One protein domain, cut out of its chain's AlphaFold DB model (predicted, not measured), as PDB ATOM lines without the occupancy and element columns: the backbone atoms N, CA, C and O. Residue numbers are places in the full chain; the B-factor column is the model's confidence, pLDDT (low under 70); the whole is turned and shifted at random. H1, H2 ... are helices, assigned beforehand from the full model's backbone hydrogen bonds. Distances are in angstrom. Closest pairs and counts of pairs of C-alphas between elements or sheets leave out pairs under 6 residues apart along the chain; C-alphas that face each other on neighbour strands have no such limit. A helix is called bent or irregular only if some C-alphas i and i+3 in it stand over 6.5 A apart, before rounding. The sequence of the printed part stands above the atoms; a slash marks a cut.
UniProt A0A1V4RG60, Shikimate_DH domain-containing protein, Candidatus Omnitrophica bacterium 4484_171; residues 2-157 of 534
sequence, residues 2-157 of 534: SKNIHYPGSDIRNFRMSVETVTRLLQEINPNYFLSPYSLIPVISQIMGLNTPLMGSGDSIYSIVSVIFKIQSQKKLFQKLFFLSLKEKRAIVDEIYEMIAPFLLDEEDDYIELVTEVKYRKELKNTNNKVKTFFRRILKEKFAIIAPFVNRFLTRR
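Overview. This is residues 2 to 157 of the 534 residues of the protein "Shikimate_DH domain-containing protein" of Candidatus Omnitrophica bacterium 4484_171 (UniProt A0A1V4RG60). The long helix H8 and the helix H1 run the same way, offset along their length, as one layer, and a row of three helices, H6, H5 and H2, crosses over one side of them. H3 and H4 lie at the H2 end of the row and the small H7 at the H6 end. The printed part has 156 residues, with eight named helices, H1 to H8 in order along the chain, and no named strand: all helix. It is compact, with a radius of gyration of the C-alphas of 16.4 A, and spans 49 by 35 by 26 A.

Along the chain. H8, residues 129 to 151, is the longest helix, 32.8 A from C-alpha 129 at (14.394, -47.042, 5.619) to C-alpha 151 at (-12.117, -61.219, -7.560). H8 has a kink of 27 degrees near residue 145 and is only just irregular, with C-alphas 145 and 148 6.9 A apart. H5, residues 86 to 105, measures 30.0 A, and H1, residues 12 to 28, 24.9 A from C-alpha 12 at (-5.017, -45.729, 2.695). H6 is residues 108 to 119, 15.0 A, and H2 residues 37 to 47, 15.5 A; H2 is only just irregular, with C-alphas 39 and 42 6.7 A apart. H4, residues 72 to 82, 16.6 A, is irregular: C-alphas 73 and 76 are 8.5 A apart. H3 is residues 64 to 68, 5.6 A, and H7 residues 121 to 124, 5.1 A.

Arrangement. H8 touches H1, closest C-alphas Phe 149 and Thr 23 at 6.0 A, at a shallow tilt of 4 degrees, the same way. Residues 143 to 150 of H8 touch H5, closest C-alphas Val 150 and Ile 100 at 7.1 A; at 72 degrees they are only just about perpendicular. H8 touches H6, closest C-alphas Arg 136 and Ile 112 at 6.5 A, at a steep tilt of 47 degrees, opposite ways. H5 and H6 form a helical hairpin; their closest C-alphas, Pro 102 and Glu 108, are 5.2 A apart. H5 touches H2, closest C-alphas Val 93 and Ser 45 at 6.5 A, at a shallow tilt of 11 degrees, opposite ways. H3 only just touches H2, and H4 only just touches H1, each with 3 pairs of C-alphas within 8 A; their closest C-alphas are Ile 64 and Val 43 at 5.7 A, and Leu 77 and Thr 21 at 6.7 A. H7 is close to H6 but not clearly touching, closest C-alphas Leu 124 and Thr 116 at 7.4 A. Every O i to N i+4 pair is within hydrogen-bond range in H3 and H6; the counts are 11 of 13 in H1, 4 of 7 in H2, 14 of 16 in H5, 17 of 19 in H8 and 0 of 7 in H4, which has 4 of 8 O i to N i+3 pairs within range, while H7 is too short for an O i to N i+4 pair.

Size, cuts and confidence. The two C-alphas farthest apart, Asp 59 and Asn 128, are 50.5 A apart. The printed part has no cut. The link from H2 to H3, residues 48 to 63, is long. The mean pLDDT of the printed part is 79.4; residues 2 to 10, 31, 51 to 59 and 66 to 82 are under 70.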
ATOM      1  N   SER A   2       5.524 -37.510  14.225       34.53
ATOM      2  CA  SER A   2       5.209 -37.896  12.834       34.53
ATOM      3  C   SER A   2       3.996 -37.099  12.353       34.53
ATOM      4  O   SER A   2       2.915 -37.639  12.136       34.53
ATOM      5  N   LYS A   3       4.155 -35.773  12.272       37.31
ATOM      6  CA  LYS A   3       3.183 -34.913  11.592       37.31
ATOM      7  C   LYS A   3       3.167 -35.315  10.114       37.31
ATOM      8  O   LYS A   3       4.178 -35.154   9.445       37.31
ATOM      9  N   ASN A   4       2.036 -35.862   9.667       42.53
ATOM     10  CA  ASN A   4       1.494 -35.826   8.306       42.53
ATOM     11  C   ASN A   4       2.506 -35.564   7.181       42.53
ATOM     12  O   ASN A   4       2.449 -34.518   6.535       42.53
ATOM     13  N   ILE A   5       3.391 -36.518   6.891       45.88
ATOM     14  CA  ILE A   5       4.007 -36.537   5.566       45.88
ATOM     15  C   ILE A   5       3.040 -37.305   4.670       45.88
ATOM     16  O   ILE A   5       3.008 -38.533   4.666       45.88
ATOM     17  N   HIS A   6       2.170 -36.560   3.993       56.53
ATOM     18  CA  HIS A   6       1.283 -37.107   2.980       56.53
ATOM     19  C   HIS A   6       2.116 -37.346   1.717       56.53
ATOM     20  O   HIS A   6       2.434 -36.410   0.984       56.53
ATOM     21  N   TYR A   7       2.505 -38.595   1.469       63.34
ATOM     22  CA  TYR A   7       3.176 -38.979   0.231       63.34
ATOM     23  C   TYR A   7       2.121 -39.252  -0.855       63.34
ATOM     24  O   TYR A   7       0.985 -39.633  -0.542       63.34
ATOM     25  N   PRO A   8       2.441 -39.065  -2.144       57.16
ATOM     26  CA  PRO A   8       1.584 -39.555  -3.219       57.16
ATOM     27  C   PRO A   8       1.323 -41.064  -3.051       57.16
ATOM     28  O   PRO A   8       2.261 -41.847  -2.933       57.16
ATOM     29  N   GLY A   9       0.053 -41.472  -2.973       63.91
ATOM     30  CA  GLY A   9      -0.326 -42.878  -2.779       63.91
ATOM     31  C   GLY A   9      -0.191 -43.421  -1.346       63.91
ATOM     32  O   GLY A   9      -0.419 -44.606  -1.136       63.91
ATOM     33  N   SER A  10       0.130 -42.617  -0.321       69.31
ATOM     34  CA  SER A  10       0.134 -43.109   1.076       69.31
ATOM     35  C   SER A  10      -1.234 -43.065   1.761       69.31
ATOM     36  O   SER A  10      -1.384 -43.562   2.876       69.31
ATOM     37  N   ASP A  11      -2.230 -42.446   1.128       82.50
ATOM     38  CA  ASP A  11      -3.580 -42.356   1.672       82.50
ATOM     39  C   ASP A  11      -4.296 -43.698   1.533       82.50
ATOM     40  O   ASP A  11      -4.788 -44.065   0.466       82.50
ATOM     41  N   ILE A  12      -4.314 -44.453   2.626       88.00
ATOM     42  CA  ILE A  12      -5.017 -45.729   2.695       88.00
ATOM     43  C   ILE A  12      -6.474 -45.578   3.120       88.00
ATOM     44  O   ILE A  12      -7.321 -46.375   2.722       88.00
ATOM     45  N   ARG A  13      -6.788 -44.551   3.913       87.44
ATOM     46  CA  ARG A  13      -8.118 -44.374   4.495       87.44
ATOM     47  C   ARG A  13      -9.131 -44.030   3.413       87.44
ATOM     48  O   ARG A  13     -10.177 -44.674   3.340       87.44
ATOM     49  N   ASN A  14      -8.824 -43.043   2.572       85.75
ATOM     50  CA  ASN A  14      -9.735 -42.646   1.504       85.75
ATOM     51  C   ASN A  14      -9.726 -43.657   0.358       85.75
ATOM     52  O   ASN A  14     -10.785 -43.933  -0.196       85.75
ATOM     53  N   PHE A  15      -8.582 -44.286   0.069       89.94
ATOM     54  CA  PHE A  15      -8.514 -45.411  -0.867       89.94
ATOM     55  C   PHE A  15      -9.468 -46.542  -0.451       89.94
ATOM     56  O   PHE A  15     -10.317 -46.966  -1.237       89.94
ATOM     57  N   ARG A  16      -9.392 -46.975   0.816       91.06
ATOM     58  CA  ARG A  16     -10.277 -47.995   1.393       91.06
ATOM     59  C   ARG A  16     -11.738 -47.588   1.299       91.06
ATOM     60  O   ARG A  16     -12.556 -48.362   0.809       91.06
ATOM     61  N   MET A  17     -12.054 -46.360   1.704       86.31
ATOM     62  CA  MET A  17     -13.412 -45.829   1.633       86.31
ATOM     63  C   MET A  17     -13.965 -45.852   0.199       86.31
ATOM     64  O   MET A  17     -15.112 -46.253   0.015       86.31
ATOM     65  N   SER A  18     -13.168 -45.492  -0.813       84.88
ATOM     66  CA  SER A  18     -13.579 -45.534  -2.224       84.88
ATOM     67  C   SER A  18     -13.891 -46.956  -2.701       84.88
ATOM     68  O   SER A  18     -14.957 -47.195  -3.274       84.88
ATOM     69  N   VAL A  19     -12.999 -47.915  -2.430       88.69
ATOM     70  CA  VAL A  19     -13.164 -49.316  -2.859       88.69
ATOM     71  C   VAL A  19     -14.333 -49.985  -2.135       88.69
ATOM     72  O   VAL A  19     -15.162 -50.641  -2.771       88.69
ATOM     73  N   GLU A  20     -14.455 -49.793  -0.819       85.38
ATOM     74  CA  GLU A  20     -15.552 -50.355  -0.022       85.38
ATOM     75  C   GLU A  20     -16.906 -49.769  -0.427       85.38
ATOM     76  O   GLU A  20     -17.882 -50.512  -0.518       85.38
ATOM     77  N   THR A  21     -16.965 -48.464  -0.726       79.94
ATOM     78  CA  THR A  21     -18.195 -47.814  -1.203       79.94
ATOM     79  C   THR A  21     -18.690 -48.501  -2.468       79.94
ATOM     80  O   THR A  21     -19.821 -48.973  -2.500       79.94
ATOM     81  N   VAL A  22     -17.841 -48.655  -3.486       78.81
ATOM     82  CA  VAL A  22     -18.264 -49.296  -4.742       78.81
ATOM     83  C   VAL A  22     -18.517 -50.790  -4.582       78.81
ATOM     84  O   VAL A  22     -19.455 -51.318  -5.176       78.81
ATOM     85  N   THR A  23     -17.773 -51.469  -3.712       81.38
ATOM     86  CA  THR A  23     -18.029 -52.881  -3.391       81.38
ATOM     87  C   THR A  23     -19.411 -53.093  -2.763       81.38
ATOM     88  O   THR A  23     -20.066 -54.091  -3.072       81.38
ATOM     89  N   ARG A  24     -19.879 -52.157  -1.924       78.12
ATOM     90  CA  ARG A  24     -21.250 -52.155  -1.383       78.12
ATOM     91  C   ARG A  24     -22.281 -51.849  -2.464       78.12
ATOM     92  O   ARG A  24     -23.267 -52.567  -2.558       78.12
ATOM     93  N   LEU A  25     -22.020 -50.882  -3.348       72.44
ATOM     94  CA  LEU A  25     -22.919 -50.598  -4.479       72.44
ATOM     95  C   LEU A  25     -23.121 -51.826  -5.376       72.44
ATOM     96  O   LEU A  25     -24.232 -52.097  -5.817       72.44
ATOM     97  N   LEU A  26     -22.074 -52.625  -5.597       74.00
ATOM     98  CA  LEU A  26     -22.177 -53.879  -6.349       74.00
ATOM     99  C   LEU A  26     -23.070 -54.942  -5.692       74.00
ATOM    100  O   LEU A  26     -23.429 -55.899  -6.367       74.00
ATOM    101  N   GLN A  27     -23.377 -54.843  -4.393       76.06
ATOM    102  CA  GLN A  27     -24.311 -55.766  -3.732       76.06
ATOM    103  C   GLN A  27     -25.766 -55.446  -4.091       76.06
ATOM    104  O   GLN A  27     -26.597 -56.346  -4.109       76.06
ATOM    105  N   GLU A  28     -26.060 -54.184  -4.412       74.00
ATOM    106  CA  GLU A  28     -27.405 -53.701  -4.747       74.00
ATOM    107  C   GLU A  28     -27.665 -53.686  -6.267       74.00
ATOM    108  O   GLU A  28     -28.801 -53.546  -6.717       74.00
ATOM    109  N   ILE A  29     -26.619 -53.861  -7.084       70.50
ATOM    110  CA  ILE A  29     -26.690 -53.832  -8.551       70.50
ATOM    111  C   ILE A  29     -26.463 -55.237  -9.114       70.50
ATOM    112  O   ILE A  29     -25.569 -55.958  -8.682       70.50
ATOM    113  N   ASN A  30     -27.226 -55.613 -10.147       72.12
ATOM    114  CA  ASN A  30     -27.000 -56.869 -10.861       72.12
ATOM    115  C   ASN A  30     -25.543 -56.936 -11.370       72.12
ATOM    116  O   ASN A  30     -25.160 -56.143 -12.237       72.12
ATOM    117  N   PRO A  31     -24.736 -57.906 -10.907       65.44
ATOM    118  CA  PRO A  31     -23.313 -57.942 -11.217       65.44
ATOM    119  C   PRO A  31     -23.035 -58.262 -12.696       65.44
ATOM    120  O   PRO A  31     -21.908 -58.102 -13.151       65.44
ATOM    121  N   ASN A  32     -24.041 -58.696 -13.471       73.44
ATOM    122  CA  ASN A  32     -23.928 -58.929 -14.917       73.44
ATOM    123  C   ASN A  32     -23.806 -57.633 -15.737       73.44
ATOM    124  O   ASN A  32     -23.529 -57.707 -16.934       73.44
ATOM    125  N   TYR A  33     -24.039 -56.475 -15.115       74.88
ATOM    126  CA  TYR A  33     -24.003 -55.174 -15.779       74.88
ATOM    127  C   TYR A  33     -22.577 -54.719 -16.119       74.88
ATOM    128  O   TYR A  33     -22.362 -54.086 -17.147       74.88
ATOM    129  N   PHE A  34     -21.606 -55.098 -15.288       83.00
ATOM    130  CA  PHE A  34     -20.194 -54.748 -15.430       83.00
ATOM    131  C   PHE A  34     -19.386 -55.962 -15.899       83.00
ATOM    132  O   PHE A  34     -19.686 -57.105 -15.541       83.00
ATOM    133  N   LEU A  35     -18.368 -55.734 -16.726       83.50
ATOM    134  CA  LEU A  35     -17.628 -56.810 -17.392       83.50
ATOM    135  C   LEU A  35     -16.313 -57.128 -16.702       83.50
ATOM    136  O   LEU A  35     -15.908 -58.288 -16.682       83.50
ATOM    137  N   SER A  36     -15.677 -56.115 -16.131       90.56
ATOM    138  CA  SER A  36     -14.409 -56.232 -15.434       90.56
ATOM    139  C   SER A  36     -14.323 -55.193 -14.306       90.56
ATOM    140  O   SER A  36     -15.166 -54.297 -14.216       90.56
ATOM    141  N   PRO A  37     -13.290 -55.255 -13.450       90.19
ATOM    142  CA  PRO A  37     -13.068 -54.221 -12.443       90.19
ATOM    143  C   PRO A  37     -12.853 -52.835 -13.079       90.19
ATOM    144  O   PRO A  37     -13.191 -51.816 -12.476       90.19
ATOM    145  N   TYR A  38     -12.363 -52.781 -14.327       90.50
ATOM    146  CA  TYR A  38     -12.187 -51.535 -15.073       90.50
ATOM    147  C   TYR A  38     -13.515 -50.848 -15.409       90.50
ATOM    148  O   TYR A  38     -13.549 -49.620 -15.463       90.50
ATOM    149  N   SER A  39     -14.621 -51.594 -15.550       86.06
ATOM    150  CA  SER A  39     -15.955 -51.019 -15.789       86.06
ATOM    151  C   SER A  39     -16.432 -50.117 -14.646       86.06
ATOM    152  O   SER A  39     -17.359 -49.331 -14.824       86.06
ATOM    153  N   LEU A  40     -15.839 -50.255 -13.456       85.00
ATOM    154  CA  LEU A  40     -16.250 -49.551 -12.244       85.00
ATOM    155  C   LEU A  40     -15.438 -48.294 -11.965       85.00
ATOM    156  O   LEU A  40     -15.903 -47.429 -11.233       85.00
ATOM    157  N   ILE A  41     -14.262 -48.150 -12.571       86.81
ATOM    158  CA  ILE A  41     -13.429 -46.941 -12.474       86.81
ATOM    159  C   ILE A  41     -14.202 -45.658 -12.841       86.81
ATOM    160  O   ILE A  41     -14.091 -44.666 -12.113       86.81
ATOM    161  N   PRO A  42     -15.035 -45.641 -13.898       81.19
ATOM    162  CA  PRO A  42     -15.819 -44.464 -14.273       81.19
ATOM    163  C   PRO A  42     -16.884 -44.135 -13.225       81.19
ATOM    164  O   PRO A  42     -17.135 -42.967 -12.924       81.19
ATOM    165  N   VAL A  43     -17.477 -45.172 -12.630       80.00
ATOM    166  CA  VAL A  43     -18.478 -45.058 -11.567       80.00
ATOM    167  C   VAL A  43     -17.832 -44.521 -10.287       80.00
ATOM    168  O   VAL A  43     -18.329 -43.549  -9.726       80.00
ATOM    169  N   ILE A  44     -16.680 -45.072  -9.878       81.56
ATOM    170  CA  ILE A  44     -15.864 -44.568  -8.757       81.56
ATOM    171  C   ILE A  44     -15.548 -43.082  -8.969       81.56
ATOM    172  O   ILE A  44     -15.753 -42.273  -8.066       81.56
ATOM    173  N   SER A  45     -15.110 -42.707 -10.173       81.38
ATOM    174  CA  SER A  45     -14.756 -41.323 -10.508       81.38
ATOM    175  C   SER A  45     -15.932 -40.364 -10.299       81.38
ATOM    176  O   SER A  45     -15.792 -39.344  -9.624       81.38
ATOM    177  N   GLN A  46     -17.113 -40.713 -10.814       78.56
ATOM    178  CA  GLN A  46     -18.317 -39.887 -10.675       78.56
ATOM    179  C   GLN A  46     -18.826 -39.820  -9.233       78.56
ATOM    180  O   GLN A  46     -19.245 -38.757  -8.787       78.56
ATOM    181  N   ILE A  47     -18.727 -40.915  -8.474       77.19
ATOM    182  CA  ILE A  47     -19.049 -40.943  -7.035       77.19
ATOM    183  C   ILE A  47     -18.166 -39.963  -6.257       77.19
ATOM    184  O   ILE A  47     -18.632 -39.302  -5.332       77.19
ATOM    185  N   MET A  48     -16.905 -39.811  -6.658       76.88
ATOM    186  CA  MET A  48     -15.984 -38.838  -6.066       76.88
ATOM    187  C   MET A  48     -16.242 -37.391  -6.537       76.88
ATOM    188  O   MET A  48     -15.518 -36.474  -6.140       76.88
ATOM    189  N   GLY A  49     -17.267 -37.156  -7.363       73.69
ATOM    190  CA  GLY A  49     -17.598 -35.846  -7.926       73.69
ATOM    191  C   GLY A  49     -16.697 -35.434  -9.092       73.69
ATOM    192  O   GLY A  49     -16.564 -34.245  -9.373       73.69
ATOM    193  N   LEU A  50     -16.034 -36.390  -9.752       73.62
ATOM    194  CA  LEU A  50     -15.326 -36.139 -11.006       73.62
ATOM    195  C   LEU A  50     -16.341 -36.246 -12.149       73.62
ATOM    196  O   LEU A  50     -16.698 -37.343 -12.571       73.62
ATOM    197  N   ASN A  51     -16.797 -35.098 -12.653       59.09
ATOM    198  CA  ASN A  51     -17.881 -34.986 -13.643       59.09
ATOM    199  C   ASN A  51     -17.533 -35.500 -15.059       59.09
ATOM    200  O   ASN A  51     -18.275 -35.253 -16.002       59.09
ATOM    201  N   THR A  52     -16.434 -36.241 -15.223       55.19
ATOM    202  CA  THR A  52     -16.052 -36.863 -16.497       55.19
ATOM    203  C   THR A  52     -15.224 -38.121 -16.273       55.19
ATOM    204  O   THR A  52     -14.080 -38.040 -15.826       55.19
ATOM    205  N   PRO A  53     -15.732 -39.261 -16.742       46.78
ATOM    206  CA  PRO A  53     -15.010 -40.152 -17.624       46.78
ATOM    207  C   PRO A  53     -15.627 -39.960 -19.020       46.78
ATOM    208  O   PRO A  53     -16.770 -40.327 -19.262       46.78
ATOM    209  N   LEU A  54     -14.912 -39.241 -19.883       47.97
ATOM    210  CA  LEU A  54     -15.370 -38.706 -21.172       47.97
ATOM    211  C   LEU A  54     -16.234 -39.678 -22.009       47.97
ATOM    212  O   LEU A  54     -15.763 -40.736 -22.419       47.97
ATOM    213  N   MET A  55     -17.451 -39.209 -22.318       47.28
ATOM    214  CA  MET A  55     -18.401 -39.678 -23.341       47.28
ATOM    215  C   MET A  55     -18.981 -41.092 -23.177       47.28
ATOM    216  O   MET A  55     -18.622 -42.041 -23.863       47.28
ATOM    217  N   GLY A  56     -20.011 -41.186 -22.338       39.09
ATOM    218  CA  GLY A  56     -21.123 -42.106 -22.548       39.09
ATOM    219  C   GLY A  56     -22.413 -41.293 -22.619       39.09
ATOM    220  O   GLY A  56     -22.548 -40.311 -21.891       39.09
ATOM    221  N   SER A  57     -23.356 -41.671 -23.483       41.69
ATOM    222  CA  SER A  57     -24.732 -41.165 -23.403       41.69
ATOM    223  C   SER A  57     -25.309 -41.417 -21.998       41.69
ATOM    224  O   SER A  57     -24.779 -42.238 -21.244       41.69
ATOM    225  N   GLY A  58     -26.404 -40.746 -21.622       47.34
ATOM    226  CA  GLY A  58     -27.088 -40.995 -20.338       47.34
ATOM    227  C   GLY A  58     -27.464 -42.470 -20.095       47.34
ATOM    228  O   GLY A  58     -27.638 -42.875 -18.947       47.34
ATOM    229  N   ASP A  59     -27.495 -43.277 -21.160       55.88
ATOM    230  CA  ASP A  59     -27.769 -44.717 -21.160       55.88
ATOM    231  C   ASP A  59     -26.506 -45.606 -21.071       55.88
ATOM    232  O   ASP A  59     -26.593 -46.839 -21.113       55.88
ATOM    233  N   SER A  60     -25.310 -45.015 -20.978       70.94
ATOM    234  CA  SER A  60     -24.050 -45.753 -20.844       70.94
ATOM    235  C   SER A  60     -23.940 -46.418 -19.477       70.94
ATOM    236  O   SER A  60     -24.089 -45.774 -18.443       70.94
ATOM    237  N   ILE A  61     -23.536 -47.690 -19.454       70.81
ATOM    238  CA  ILE A  61     -23.332 -48.436 -18.203       70.81
ATOM    239  C   ILE A  61     -22.251 -47.820 -17.295       70.81
ATOM    240  O   ILE A  61     -22.170 -48.151 -16.115       70.81
ATOM    241  N   TYR A  62     -21.409 -46.949 -17.857       75.06
ATOM    242  CA  TYR A  62     -20.336 -46.249 -17.160       75.06
ATOM    243  C   TYR A  62     -20.800 -44.926 -16.534       75.06
ATOM    244  O   TYR A  62     -19.996 -44.260 -15.892       75.06
ATOM    245  N   SER A  63     -22.064 -44.527 -16.712       73.50
ATOM    246  CA  SER A  63     -22.641 -43.310 -16.135       73.50
ATOM    247  C   SER A  63     -23.216 -43.568 -14.744       73.50
ATOM    248  O   SER A  63     -23.938 -44.544 -14.524       73.50
ATOM    249  N   ILE A  64     -22.950 -42.657 -13.802       70.12
ATOM    250  CA  ILE A  64     -23.552 -42.706 -12.470       70.12
ATOM    251  C   ILE A  64     -25.069 -42.585 -12.568       70.12
ATOM    252  O   ILE A  64     -25.760 -43.267 -11.828       70.12
ATOM    253  N   VAL A  65     -25.603 -41.808 -13.516       70.12
ATOM    254  CA  VAL A  65     -27.054 -41.627 -13.705       70.12
ATOM    255  C   VAL A  65     -27.747 -42.962 -13.988       70.12
ATOM    256  O   VAL A  65     -28.813 -43.233 -13.438       70.12
ATOM    257  N   SER A  66     -27.110 -43.845 -14.758       69.62
ATOM    258  CA  SER A  66     -27.660 -45.164 -15.094       69.62
ATOM    259  C   SER A  66     -27.714 -46.124 -13.896       69.62
ATOM    260  O   SER A  66     -28.434 -47.127 -13.929       69.62
ATOM    261  N   VAL A  67     -26.978 -45.824 -12.819       68.25
ATOM    262  CA  VAL A  67     -26.945 -46.626 -11.586       68.25
ATOM    263  C   VAL A  67     -27.499 -45.893 -10.359       68.25
ATOM    264  O   VAL A  67     -27.865 -46.556  -9.395       68.25
ATOM    265  N   ILE A  68     -27.648 -44.561 -10.391       67.25
ATOM    266  CA  ILE A  68     -27.942 -43.726  -9.214       67.25
ATOM    267  C   ILE A  68     -29.321 -44.003  -8.619       67.25
ATOM    268  O   ILE A  68     -29.466 -44.069  -7.401       67.25
ATOM    269  N   PHE A  69     -30.326 -44.239  -9.468       67.94
ATOM    270  CA  PHE A  69     -31.685 -44.586  -9.038       67.94
ATOM    271  C   PHE A  69     -31.743 -45.925  -8.295       67.94
ATOM    272  O   PHE A  69     -32.646 -46.145  -7.498       67.94
ATOM    273  N   LYS A  70     -30.751 -46.796  -8.508       65.19
ATOM    274  CA  LYS A  70     -30.657 -48.111  -7.866       65.19
ATOM    275  C   LYS A  70     -29.921 -48.073  -6.523       65.19
ATOM    276  O   LYS A  70     -29.876 -49.092  -5.855       65.19
ATOM    277  N   ILE A  71     -29.356 -46.921  -6.141       64.25
ATOM    278  CA  ILE A  71     -28.483 -46.750  -4.960       64.25
ATOM    279  C   ILE A  71     -28.907 -45.557  -4.077       64.25
ATOM    280  O   ILE A  71     -28.147 -45.091  -3.224       64.25
ATOM    281  N   GLN A  72     -30.125 -45.027  -4.278       59.72
ATOM    282  CA  GLN A  72     -30.638 -43.818  -3.607       59.72
ATOM    283  C   GLN A  72     -30.690 -43.919  -2.069       59.72
ATOM    284  O   GLN A  72     -30.689 -42.885  -1.396       59.72
ATOM    285  N   SER A  73     -30.680 -45.130  -1.503       60.31
ATOM    286  CA  SER A  73     -30.658 -45.400  -0.056       60.31
ATOM    287  C   SER A  73     -29.295 -45.134   0.608       60.31
ATOM    288  O   SER A  73     -29.221 -44.977   1.826       60.31
ATOM    289  N   GLN A  74     -28.207 -45.012  -0.164       63.03
ATOM    290  CA  GLN A  74     -26.826 -44.996   0.348       63.03
ATOM    291  C   GLN A  74     -26.218 -43.573   0.461       63.03
ATOM    292  O   GLN A  74     -25.000 -43.425   0.589       63.03
ATOM    293  N   LYS A  75     -27.037 -42.501   0.453       61.88
ATOM    294  CA  LYS A  75     -26.606 -41.074   0.390       61.88
ATOM    295  C   LYS A  75     -25.467 -40.681   1.355       61.88
ATOM    296  O   LYS A  75     -24.623 -39.855   1.008       61.88
ATOM    297  N   LYS A  76     -25.414 -41.287   2.548       64.88
ATOM    298  CA  LYS A  76     -24.403 -41.002   3.585       64.88
ATOM    299  C   LYS A  76     -22.982 -41.458   3.217       64.88
ATOM    300  O   LYS A  76     -22.029 -40.870   3.724       64.88
ATOM    301  N   LEU A  77     -22.810 -42.466   2.350       59.69
ATOM    302  CA  LEU A  77     -21.469 -42.897   1.919       59.69
ATOM    303  C   LEU A  77     -20.798 -41.865   1.006       59.69
ATOM    304  O   LEU A  77     -19.592 -41.653   1.100       59.69
ATOM    305  N   PHE A  78     -21.580 -41.183   0.168       64.38
ATOM    306  CA  PHE A  78     -21.051 -40.256  -0.834       64.38
ATOM    307  C   PHE A  78     -20.523 -38.954  -0.213       64.38
ATOM    308  O   PHE A  78     -19.513 -38.427  -0.667       64.38
ATOM    309  N   GLN A  79     -21.141 -38.468   0.873       65.94
ATOM    310  CA  GLN A  79     -20.790 -37.193   1.523       65.94
ATOM    311  C   GLN A  79     -19.306 -37.083   1.903       65.94
ATOM    312  O   GLN A  79     -18.706 -36.029   1.721       65.94
ATOM    313  N   LYS A  80     -18.684 -38.168   2.379       64.94
ATOM    314  CA  LYS A  80     -17.280 -38.147   2.824       64.94
ATOM    315  C   LYS A  80     -16.274 -38.016   1.676       64.94
ATOM    316  O   LYS A  80     -15.198 -37.466   1.888       64.94
ATOM    317  N   LEU A  81     -16.614 -38.488   0.475       67.50
ATOM    318  CA  LEU A  81     -15.734 -38.429  -0.698       67.50
ATOM    319  C   LEU A  81     -15.713 -37.033  -1.341       67.50
ATOM    320  O   LEU A  81     -14.724 -36.664  -1.977       67.50
ATOM    321  N   PHE A  82     -16.763 -36.227  -1.146       67.62
ATOM    322  CA  PHE A  82     -16.840 -34.878  -1.711       67.62
ATOM    323  C   PHE A  82     -15.781 -33.919  -1.154       67.62
ATOM    324  O   PHE A  82     -15.333 -33.054  -1.906       67.62
ATOM    325  N   PHE A  83     -15.328 -34.112   0.090       77.00
ATOM    326  CA  PHE A  83     -14.401 -33.208   0.787       77.00
ATOM    327  C   PHE A  83     -12.927 -33.304   0.352       77.00
ATOM    328  O   PHE A  83     -12.118 -32.494   0.794       77.00
ATOM    329  N   LEU A  84     -12.558 -34.262  -0.504       78.44
ATOM    330  CA  LEU A  84     -11.188 -34.375  -1.023       78.44
ATOM    331  C   LEU A  84     -10.910 -33.342  -2.123       78.44
ATOM    332  O   LEU A  84     -11.796 -33.005  -2.918       78.44
ATOM    333  N   SER A  85      -9.658 -32.898  -2.237       82.50
ATOM    334  CA  SER A  85      -9.233 -32.069  -3.367       82.50
ATOM    335  C   SER A  85      -9.323 -32.846  -4.688       82.50
ATOM    336  O   SER A  85      -9.216 -34.074  -4.729       82.50
ATOM    337  N   LEU A  86      -9.465 -32.135  -5.813       79.56
ATOM    338  CA  LEU A  86      -9.489 -32.750  -7.149       79.56
ATOM    339  C   LEU A  86      -8.249 -33.623  -7.414       79.56
ATOM    340  O   LEU A  86      -8.345 -34.682  -8.034       79.56
ATOM    341  N   LYS A  87      -7.084 -33.183  -6.925       80.44
ATOM    342  CA  LYS A  87      -5.809 -33.888  -7.078       80.44
ATOM    343  C   LYS A  87      -5.806 -35.222  -6.327       80.44
ATOM    344  O   LYS A  87      -5.388 -36.224  -6.898       80.44
ATOM    345  N   GLU A  88      -6.284 -35.241  -5.086       82.56
ATOM    346  CA  GLU A  88      -6.381 -36.466  -4.275       82.56
ATOM    347  C   GLU A  88      -7.387 -37.447  -4.874       82.56
ATOM    348  O   GLU A  88      -7.095 -38.636  -4.989       82.56
ATOM    349  N   LYS A  89      -8.537 -36.943  -5.342       83.56
ATOM    350  CA  LYS A  89      -9.555 -37.763  -6.010       83.56
ATOM    351  C   LYS A  89      -8.990 -38.476  -7.237       83.56
ATOM    352  O   LYS A  89      -9.126 -39.690  -7.350       83.56
ATOM    353  N   ARG A  90      -8.313 -37.737  -8.128       82.31
ATOM    354  CA  ARG A  90      -7.661 -38.310  -9.319       82.31
ATOM    355  C   ARG A  90      -6.590 -39.332  -8.947       82.31
ATOM    356  O   ARG A  90      -6.602 -40.427  -9.492       82.31
ATOM    357  N   ALA A  91      -5.734 -39.012  -7.974       83.69
ATOM    358  CA  ALA A  91      -4.671 -39.912  -7.539       83.69
ATOM    359  C   ALA A  91      -5.208 -41.261  -7.033       83.69
ATOM    360  O   ALA A  91      -4.664 -42.295  -7.402       83.69
ATOM    361  N   ILE A  92      -6.289 -41.263  -6.242       87.75
ATOM    362  CA  ILE A  92      -6.920 -42.503  -5.761       87.75
ATOM    363  C   ILE A  92      -7.492 -43.313  -6.929       87.75
ATOM    364  O   ILE A  92      -7.287 -44.522  -6.988       87.75
ATOM    365  N   VAL A  93      -8.199 -42.670  -7.862       87.19
ATOM    366  CA  VAL A  93      -8.788 -43.355  -9.027       87.19
ATOM    367  C   VAL A  93      -7.706 -43.976  -9.912       87.19
ATOM    368  O   VAL A  93      -7.843 -45.129 -10.322       87.19
ATOM    369  N   ASP A  94      -6.637 -43.234 -10.197       87.06
ATOM    370  CA  ASP A  94      -5.529 -43.716 -11.024       87.06
ATOM    371  C   ASP A  94      -4.750 -44.833 -10.330       87.06
ATOM    372  O   ASP A  94      -4.379 -45.804 -10.979       87.06
ATOM    373  N   GLU A  95      -4.575 -44.755  -9.011       91.00
ATOM    374  CA  GLU A  95      -3.957 -45.825  -8.229       91.00
ATOM    375  C   GLU A  95      -4.804 -47.105  -8.250       91.00
ATOM    376  O   GLU A  95      -4.274 -48.174  -8.539       91.00
ATOM    377  N   ILE A  96      -6.126 -47.016  -8.039       91.81
ATOM    378  CA  ILE A  96      -7.019 -48.184  -8.159       91.81
ATOM    379  C   ILE A  96      -6.909 -48.785  -9.567       91.81
ATOM    380  O   ILE A  96      -6.795 -49.999  -9.701       91.81
ATOM    381  N   TYR A  97      -6.919 -47.948 -10.609       92.25
ATOM    382  CA  TYR A  97      -6.782 -48.393 -11.996       92.25
ATOM    383  C   TYR A  97      -5.450 -49.120 -12.248       92.25
ATOM    384  O   TYR A  97      -5.448 -50.235 -12.768       92.25
ATOM    385  N   GLU A  98      -4.329 -48.508 -11.855       92.38
ATOM    386  CA  GLU A  98      -2.980 -49.050 -12.049       92.38
ATOM    387  C   GLU A  98      -2.764 -50.376 -11.309       92.38
ATOM    388  O   GLU A  98      -2.021 -51.221 -11.800       92.38
ATOM    389  N   MET A  99      -3.412 -50.576 -10.156       96.00
ATOM    390  CA  MET A  99      -3.250 -51.784  -9.342       96.00
ATOM    391  C   MET A  99      -4.050 -52.995  -9.855       96.00
ATOM    392  O   MET A  99      -3.740 -54.122  -9.472       96.00
ATOM    393  N   ILE A 100      -5.045 -52.820 -10.739       96.19
ATOM    394  CA  ILE A 100      -5.856 -53.949 -11.241       96.19
ATOM    395  C   ILE A 100      -5.019 -54.907 -12.099       96.19
ATOM    396  O   ILE A 100      -5.126 -56.119 -11.926       96.19
ATOM    397  N   ALA A 101      -4.205 -54.402 -13.034       96.88
ATOM    398  CA  ALA A 101      -3.409 -55.260 -13.918       96.88
ATOM    399  C   ALA A 101      -2.365 -56.107 -13.159       96.88
ATOM    400  O   ALA A 101      -2.385 -57.320 -13.361       96.88
ATOM    401  N   PRO A 102      -1.517 -55.542 -12.272       97.88
ATOM    402  CA  PRO A 102      -0.597 -56.325 -11.448       97.88
ATOM    403  C   PRO A 102      -1.307 -57.374 -10.599       97.88
ATOM    404  O   PRO A 102      -0.878 -58.519 -10.583       97.88
ATOM    405  N   PHE A 103      -2.428 -57.011  -9.963       97.69
ATOM    406  CA  PHE A 103      -3.210 -57.957  -9.168       97.69
ATOM    407  C   PHE A 103      -3.747 -59.106 -10.024       97.69
ATOM    408  O   PHE A 103      -3.639 -60.269  -9.659       97.69
ATOM    409  N   LEU A 104      -4.306 -58.802 -11.200       96.56
ATOM    410  CA  LEU A 104      -4.759 -59.847 -12.110       96.56
ATOM    411  C   LEU A 104      -3.596 -60.721 -12.570       96.56
ATOM    412  O   LEU A 104      -3.817 -61.899 -12.794       96.56
ATOM    413  N   LEU A 105      -2.390 -60.191 -12.734       96.88
ATOM    414  CA  LEU A 105      -1.231 -60.937 -13.224       96.88
ATOM    415  C   LEU A 105      -0.472 -61.705 -12.133       96.88
ATOM    416  O   LEU A 105       0.428 -62.454 -12.493       96.88
ATOM    417  N   ASP A 106      -0.875 -61.585 -10.865       97.12
ATOM    418  CA  ASP A 106      -0.141 -62.115  -9.705       97.12
ATOM    419  C   ASP A 106       1.282 -61.499  -9.593       97.12
ATOM    420  O   ASP A 106       2.257 -62.176  -9.272       97.12
ATOM    421  N   GLU A 107       1.407 -60.207  -9.930       97.50
ATOM    422  CA  GLU A 107       2.662 -59.437 -10.011       97.50
ATOM    423  C   GLU A 107       2.660 -58.233  -9.032       97.50
ATOM    424  O   GLU A 107       3.206 -57.165  -9.319       97.50
ATOM    425  N   GLU A 108       2.007 -58.349  -7.869       97.75
ATOM    426  CA  GLU A 108       1.858 -57.247  -6.906       97.75
ATOM    427  C   GLU A 108       3.191 -56.746  -6.333       97.75
ATOM    428  O   GLU A 108       3.388 -55.536  -6.190       97.75
ATOM    429  N   ASP A 109       4.114 -57.652  -5.999       97.50
ATOM    430  CA  ASP A 109       5.419 -57.285  -5.434       97.50
ATOM    431  C   ASP A 109       6.290 -56.532  -6.462       97.50
ATOM    432  O   ASP A 109       6.925 -55.531  -6.105       97.50
ATOM    433  N   ASP A 110       6.230 -56.920  -7.741       97.06
ATOM    434  CA  ASP A 110       6.907 -56.227  -8.848       97.06
ATOM    435  C   ASP A 110       6.357 -54.803  -9.038       97.06
ATOM    436  O   ASP A 110       7.115 -53.841  -9.213       97.06
ATOM    437  N   TYR A 111       5.035 -54.626  -8.934       96.81
ATOM    438  CA  TYR A 111       4.414 -53.301  -8.969       96.81
ATOM    439  C   TYR A 111       4.864 -52.433  -7.791       96.81
ATOM    440  O   TYR A 111       5.167 -51.249  -7.965       96.81
ATOM    441  N   ILE A 112       4.941 -53.005  -6.586       95.94
ATOM    442  CA  ILE A 112       5.417 -52.289  -5.398       95.94
ATOM    443  C   ILE A 112       6.856 -51.820  -5.606       95.94
ATOM    444  O   ILE A 112       7.178 -50.671  -5.286       95.94
ATOM    445  N   GLU A 113       7.725 -52.665  -6.157       95.25
ATOM    446  CA  GLU A 113       9.091 -52.278  -6.498       95.25
ATOM    447  C   GLU A 113       9.124 -51.158  -7.544       95.25
ATOM    448  O   GLU A 113       9.755 -50.126  -7.312       95.25
ATOM    449  N   LEU A 114       8.374 -51.286  -8.640       94.56
ATOM    450  CA  LEU A 114       8.262 -50.252  -9.671       94.56
ATOM    451  C   LEU A 114       7.845 -48.892  -9.086       94.56
ATOM    452  O   LEU A 114       8.432 -47.849  -9.397       94.56
ATOM    453  N   VAL A 115       6.820 -48.885  -8.237       92.06
ATOM    454  CA  VAL A 115       6.280 -47.655  -7.656       92.06
ATOM    455  C   VAL A 115       7.266 -47.029  -6.668       92.06
ATOM    456  O   VAL A 115       7.485 -45.817  -6.702       92.06
ATOM    457  N   THR A 116       7.889 -47.839  -5.812       90.31
ATOM    458  CA  THR A 116       8.806 -47.367  -4.760       90.31
ATOM    459  C   THR A 116      10.184 -46.965  -5.288       90.31
ATOM    460  O   THR A 116      10.729 -45.947  -4.857       90.31
ATOM    461  N   GLU A 117      10.744 -47.718  -6.233       90.56
ATOM    462  CA  GLU A 117      12.121 -47.536  -6.704       90.56
ATOM    463  C   GLU A 117      12.231 -46.678  -7.965       90.56
ATOM    464  O   GLU A 117      13.323 -46.173  -8.254       90.56
ATOM    465  N   VAL A 118      11.120 -46.480  -8.690       89.94
ATOM    466  CA  VAL A 118      11.081 -45.704  -9.937       89.94
ATOM    467  C   VAL A 118      10.091 -44.543  -9.856       89.94
ATOM    468  O   VAL A 118      10.529 -43.393  -9.879       89.94
ATOM    469  N   LYS A 119       8.780 -44.808  -9.735       88.25
ATOM    470  CA  LYS A 119       7.734 -43.764  -9.846       88.25
ATOM    471  C   LYS A 119       7.865 -42.685  -8.769       88.25
ATOM    472  O   LYS A 119       7.864 -41.506  -9.105       88.25
ATOM    473  N   TYR A 120       8.026 -43.089  -7.507       88.00
ATOM    474  CA  TYR A 120       8.166 -42.185  -6.357       88.00
ATOM    475  C   TYR A 120       9.582 -42.148  -5.782       88.00
ATOM    476  O   TYR A 120       9.801 -41.772  -4.627       88.00
ATOM    477  N   ARG A 121      10.579 -42.541  -6.584       84.88
ATOM    478  CA  ARG A 121      11.974 -42.593  -6.139       84.88
ATOM    479  C   ARG A 121      12.438 -41.247  -5.597       84.88
ATOM    480  O   ARG A 121      13.115 -41.208  -4.577       84.88
ATOM    481  N   LYS A 122      12.110 -40.150  -6.287       83.38
ATOM    482  CA  LYS A 122      12.562 -38.796  -5.930       83.38
ATOM    483  C   LYS A 122      11.984 -38.368  -4.582       83.38
ATOM    484  O   LYS A 122      12.715 -37.846  -3.746       83.38
ATOM    485  N   GLU A 123      10.707 -38.648  -4.369       83.31
ATOM    486  CA  GLU A 123       9.952 -38.376  -3.151       83.31
ATOM    487  C   GLU A 123      10.462 -39.214  -1.972       83.31
ATOM    488  O   GLU A 123      10.487 -38.738  -0.838       83.31
ATOM    489  N   LEU A 124      10.923 -40.441  -2.235       82.06
ATOM    490  CA  LEU A 124      11.419 -41.369  -1.216       82.06
ATOM    491  C   LEU A 124      12.942 -41.312  -1.004       82.06
ATOM    492  O   LEU A 124      13.429 -41.865  -0.015       82.06
ATOM    493  N   LYS A 125      13.710 -40.658  -1.887       78.62
ATOM    494  CA  LYS A 125      15.188 -40.694  -1.902       78.62
ATOM    495  C   LYS A 125      15.815 -40.243  -0.583       78.62
ATOM    496  O   LYS A 125      16.753 -40.879  -0.120       78.62
ATOM    497  N   ASN A 126      15.268 -39.188   0.017       77.69
ATOM    498  CA  ASN A 126      15.786 -38.577   1.247       77.69
ATOM    499  C   ASN A 126      15.046 -39.063   2.506       77.69
ATOM    500  O   ASN A 126      15.162 -38.460   3.571       77.69
ATOM    501  N   THR A 127      14.246 -40.126   2.389       78.19
ATOM    502  CA  THR A 127      13.510 -40.708   3.517       78.19
ATOM    503  C   THR A 127      14.286 -41.874   4.127       78.19
ATOM    504  O   THR A 127      15.050 -42.557   3.443       78.19
ATOM    505  N   ASN A 128      14.106 -42.112   5.428       82.38
ATOM    506  CA  ASN A 128      14.756 -43.234   6.107       82.38
ATOM    507  C   ASN A 128      14.150 -44.592   5.684       82.38
ATOM    508  O   ASN A 128      13.032 -44.665   5.168       82.38
ATOM    509  N   ASN A 129      14.863 -45.691   5.958       85.00
ATOM    510  CA  ASN A 129      14.394 -47.042   5.619       85.00
ATOM    511  C   ASN A 129      13.026 -47.374   6.241       85.00
ATOM    512  O   ASN A 129      12.214 -48.030   5.594       85.00
ATOM    513  N   LYS A 130      12.722 -46.861   7.443       84.75
ATOM    514  CA  LYS A 130      11.418 -47.073   8.096       84.75
ATOM    515  C   LYS A 130      10.261 -46.515   7.256       84.75
ATOM    516  O   LYS A 130       9.228 -47.170   7.159       84.75
ATOM    517  N   VAL A 131      10.434 -45.354   6.618       83.81
ATOM    518  CA  VAL A 131       9.427 -44.752   5.725       83.81
ATOM    519  C   VAL A 131       9.222 -45.601   4.472       83.81
ATOM    520  O   VAL A 131       8.080 -45.880   4.119       83.81
ATOM    521  N   LYS A 132      10.297 -46.072   3.828       85.50
ATOM    522  CA  LYS A 132      10.186 -46.951   2.649       85.50
ATOM    523  C   LYS A 132       9.476 -48.264   2.979       85.50
ATOM    524  O   LYS A 132       8.585 -48.679   2.241       85.50
ATOM    525  N   THR A 133       9.825 -48.895   4.102       89.75
ATOM    526  CA  THR A 133       9.157 -50.112   4.589       89.75
ATOM    527  C   THR A 133       7.684 -49.852   4.899       89.75
ATOM    528  O   THR A 133       6.825 -50.646   4.515       89.75
ATOM    529  N   PHE A 134       7.369 -48.724   5.542       89.19
ATOM    530  CA  PHE A 134       5.990 -48.326   5.807       89.19
ATOM    531  C   PHE A 134       5.197 -48.123   4.510       89.19
ATOM    532  O   PHE A 134       4.092 -48.644   4.390       89.19
ATOM    533  N   PHE A 135       5.767 -47.435   3.519       89.69
ATOM    534  CA  PHE A 135       5.117 -47.204   2.229       89.69
ATOM    535  C   PHE A 135       4.853 -48.513   1.471       89.69
ATOM    536  O   PHE A 135       3.734 -48.738   1.013       89.69
ATOM    537  N   ARG A 136       5.828 -49.432   1.433       92.62
ATOM    538  CA  ARG A 136       5.632 -50.786   0.881       92.62
ATOM    539  C   ARG A 136       4.494 -51.531   1.586       92.62
ATOM    540  O   ARG A 136       3.663 -52.137   0.919       92.62
ATOM    541  N   ARG A 137       4.414 -51.451   2.921       93.62
ATOM    542  CA  ARG A 137       3.318 -52.056   3.697       93.62
ATOM    543  C   ARG A 137       1.953 -51.466   3.329       93.62
ATOM    544  O   ARG A 137       1.004 -52.227   3.183       93.62
ATOM    545  N   ILE A 138       1.864 -50.147   3.136       93.81
ATOM    546  CA  ILE A 138       0.629 -49.484   2.689       93.81
ATOM    547  C   ILE A 138       0.191 -50.005   1.317       93.81
ATOM    548  O   ILE A 138      -0.982 -50.329   1.149       93.81
ATOM    549  N   LEU A 139       1.108 -50.146   0.355       94.50
ATOM    550  CA  LEU A 139       0.777 -50.688  -0.967       94.50
ATOM    551  C   LEU A 139       0.286 -52.146  -0.890       94.50
ATOM    552  O   LEU A 139      -0.705 -52.486  -1.532       94.50
ATOM    553  N   LYS A 140       0.904 -52.991  -0.048       95.94
ATOM    554  CA  LYS A 140       0.418 -54.364   0.207       95.94
ATOM    555  C   LYS A 140      -0.992 -54.377   0.791       95.94
ATOM    556  O   LYS A 140      -1.842 -55.147   0.353       95.94
ATOM    557  N   GLU A 141      -1.266 -53.501   1.754       95.94
ATOM    558  CA  GLU A 141      -2.602 -53.388   2.339       95.94
ATOM    559  C   GLU A 141      -3.633 -52.893   1.307       95.94
ATOM    560  O   GLU A 141      -4.759 -53.386   1.279       95.94
ATOM    561  N   LYS A 142      -3.248 -51.992   0.394       95.88
ATOM    562  CA  LYS A 142      -4.096 -51.573  -0.733       95.88
ATOM    563  C   LYS A 142      -4.424 -52.717  -1.689       95.88
ATOM    564  O   LYS A 142      -5.580 -52.828  -2.093       95.88
ATOM    565  N   PHE A 143      -3.472 -53.603  -1.988       97.00
ATOM    566  CA  PHE A 143      -3.754 -54.821  -2.756       97.00
ATOM    567  C   PHE A 143      -4.778 -55.717  -2.050       97.00
ATOM    568  O   PHE A 143      -5.759 -56.136  -2.663       97.00
ATOM    569  N   ALA A 144      -4.626 -55.919  -0.737       96.19
ATOM    570  CA  ALA A 144      -5.601 -56.666   0.055       96.19
ATOM    571  C   ALA A 144      -7.001 -56.018   0.036       96.19
ATOM    572  O   ALA A 144      -8.009 -56.724   0.038       96.19
ATOM    573  N   ILE A 145      -7.081 -54.683  -0.025       95.19
ATOM    574  CA  ILE A 145      -8.348 -53.949  -0.142       95.19
ATOM    575  C   ILE A 145      -9.004 -54.146  -1.519       95.19
ATOM    576  O   ILE A 145     -10.220 -54.331  -1.582       95.19
ATOM    577  N   ILE A 146      -8.246 -54.106  -2.622       94.31
ATOM    578  CA  ILE A 146      -8.825 -54.272  -3.968       94.31
ATOM    579  C   ILE A 146      -9.121 -55.731  -4.319       94.31
ATOM    580  O   ILE A 146      -9.944 -55.978  -5.197       94.31
ATOM    581  N   ALA A 147      -8.499 -56.701  -3.649       94.25
ATOM    582  CA  ALA A 147      -8.643 -58.112  -3.993       94.25
ATOM    583  C   ALA A 147     -10.113 -58.590  -4.023       94.25
ATOM    584  O   ALA A 147     -10.538 -59.118  -5.053       94.25
ATOM    585  N   PRO A 148     -10.962 -58.348  -3.000       90.75
ATOM    586  CA  PRO A 148     -12.375 -58.738  -3.054       90.75
ATOM    587  C   PRO A 148     -13.164 -58.003  -4.145       90.75
ATOM    588  O   PRO A 148     -14.131 -58.545  -4.678       90.75
ATOM    589  N   PHE A 149     -12.762 -56.772  -4.471       88.31
ATOM    590  CA  PHE A 149     -13.354 -55.971  -5.539       88.31
ATOM    591  C   PHE A 149     -13.040 -56.569  -6.918       88.31
ATOM    592  O   PHE A 149     -13.955 -56.762  -7.719       88.31
ATOM    593  N   VAL A 150     -11.782 -56.944  -7.172       91.62
ATOM    594  CA  VAL A 150     -11.354 -57.544  -8.444       91.62
ATOM    595  C   VAL A 150     -11.854 -58.984  -8.594       91.62
ATOM    596  O   VAL A 150     -12.371 -59.348  -9.652       91.62
ATOM    597  N   ASN A 151     -11.786 -59.790  -7.531       90.75
ATOM    598  CA  ASN A 151     -12.117 -61.219  -7.560       90.75
ATOM    599  C   ASN A 151     -13.559 -61.509  -8.009       90.75
ATOM    600  O   ASN A 151     -13.823 -62.546  -8.619       90.75
ATOM    601  N   ARG A 152     -14.487 -60.568  -7.797       87.25
ATOM    602  CA  ARG A 152     -15.882 -60.653  -8.276       87.25
ATOM    603  C   ARG A 152     -16.009 -60.765  -9.798       87.25
ATOM    604  O   ARG A 152     -17.050 -61.201 -10.289       87.25
ATOM    605  N   PHE A 153     -14.977 -60.372 -10.541       88.25
ATOM    606  CA  PHE A 153     -14.985 -60.330 -12.000       88.25
ATOM    607  C   PHE A 153     -14.247 -61.496 -12.662       88.25
ATOM    608  O   PHE A 153     -14.377 -61.666 -13.870       88.25
ATOM    609  N   LEU A 154     -13.546 -62.348 -11.906       84.31
ATOM    610  CA  LEU A 154     -12.719 -63.429 -12.470       84.31
ATOM    611  C   LEU A 154     -13.512 -64.483 -13.261       84.31
ATOM    612  O   LEU A 154     -12.958 -65.187 -14.101       84.31
ATOM    613  N   THR A 155     -14.818 -64.605 -13.015       80.81
ATOM    614  CA  THR A 155     -15.702 -65.543 -13.731       80.81
ATOM    615  C   THR A 155     -16.392 -64.917 -14.945       80.81
ATOM    616  O   THR A 155     -17.068 -65.615 -15.712       80.81
ATOM    617  N   ARG A 156     -16.238 -63.602 -15.141       80.25
ATOM    618  CA  ARG A 156     -16.850 -62.868 -16.248       80.25
ATOM    619  C   ARG A 156     -16.166 -63.233 -17.561       80.25
ATOM    620  O   ARG A 156     -15.035 -63.700 -17.618       80.25
ATOM    621  N   ARG A 157     -16.918 -63.090 -18.649       81.69
ATOM    622  CA  ARG A 157     -16.449 -63.416 -19.997       81.69
ATOM    623  C   ARG A 157     -16.702 -62.237 -20.911       81.69
ATOM    624  O   ARG A 157     -17.825 -61.726 -20.946       81.69
TER     625      ARG A 157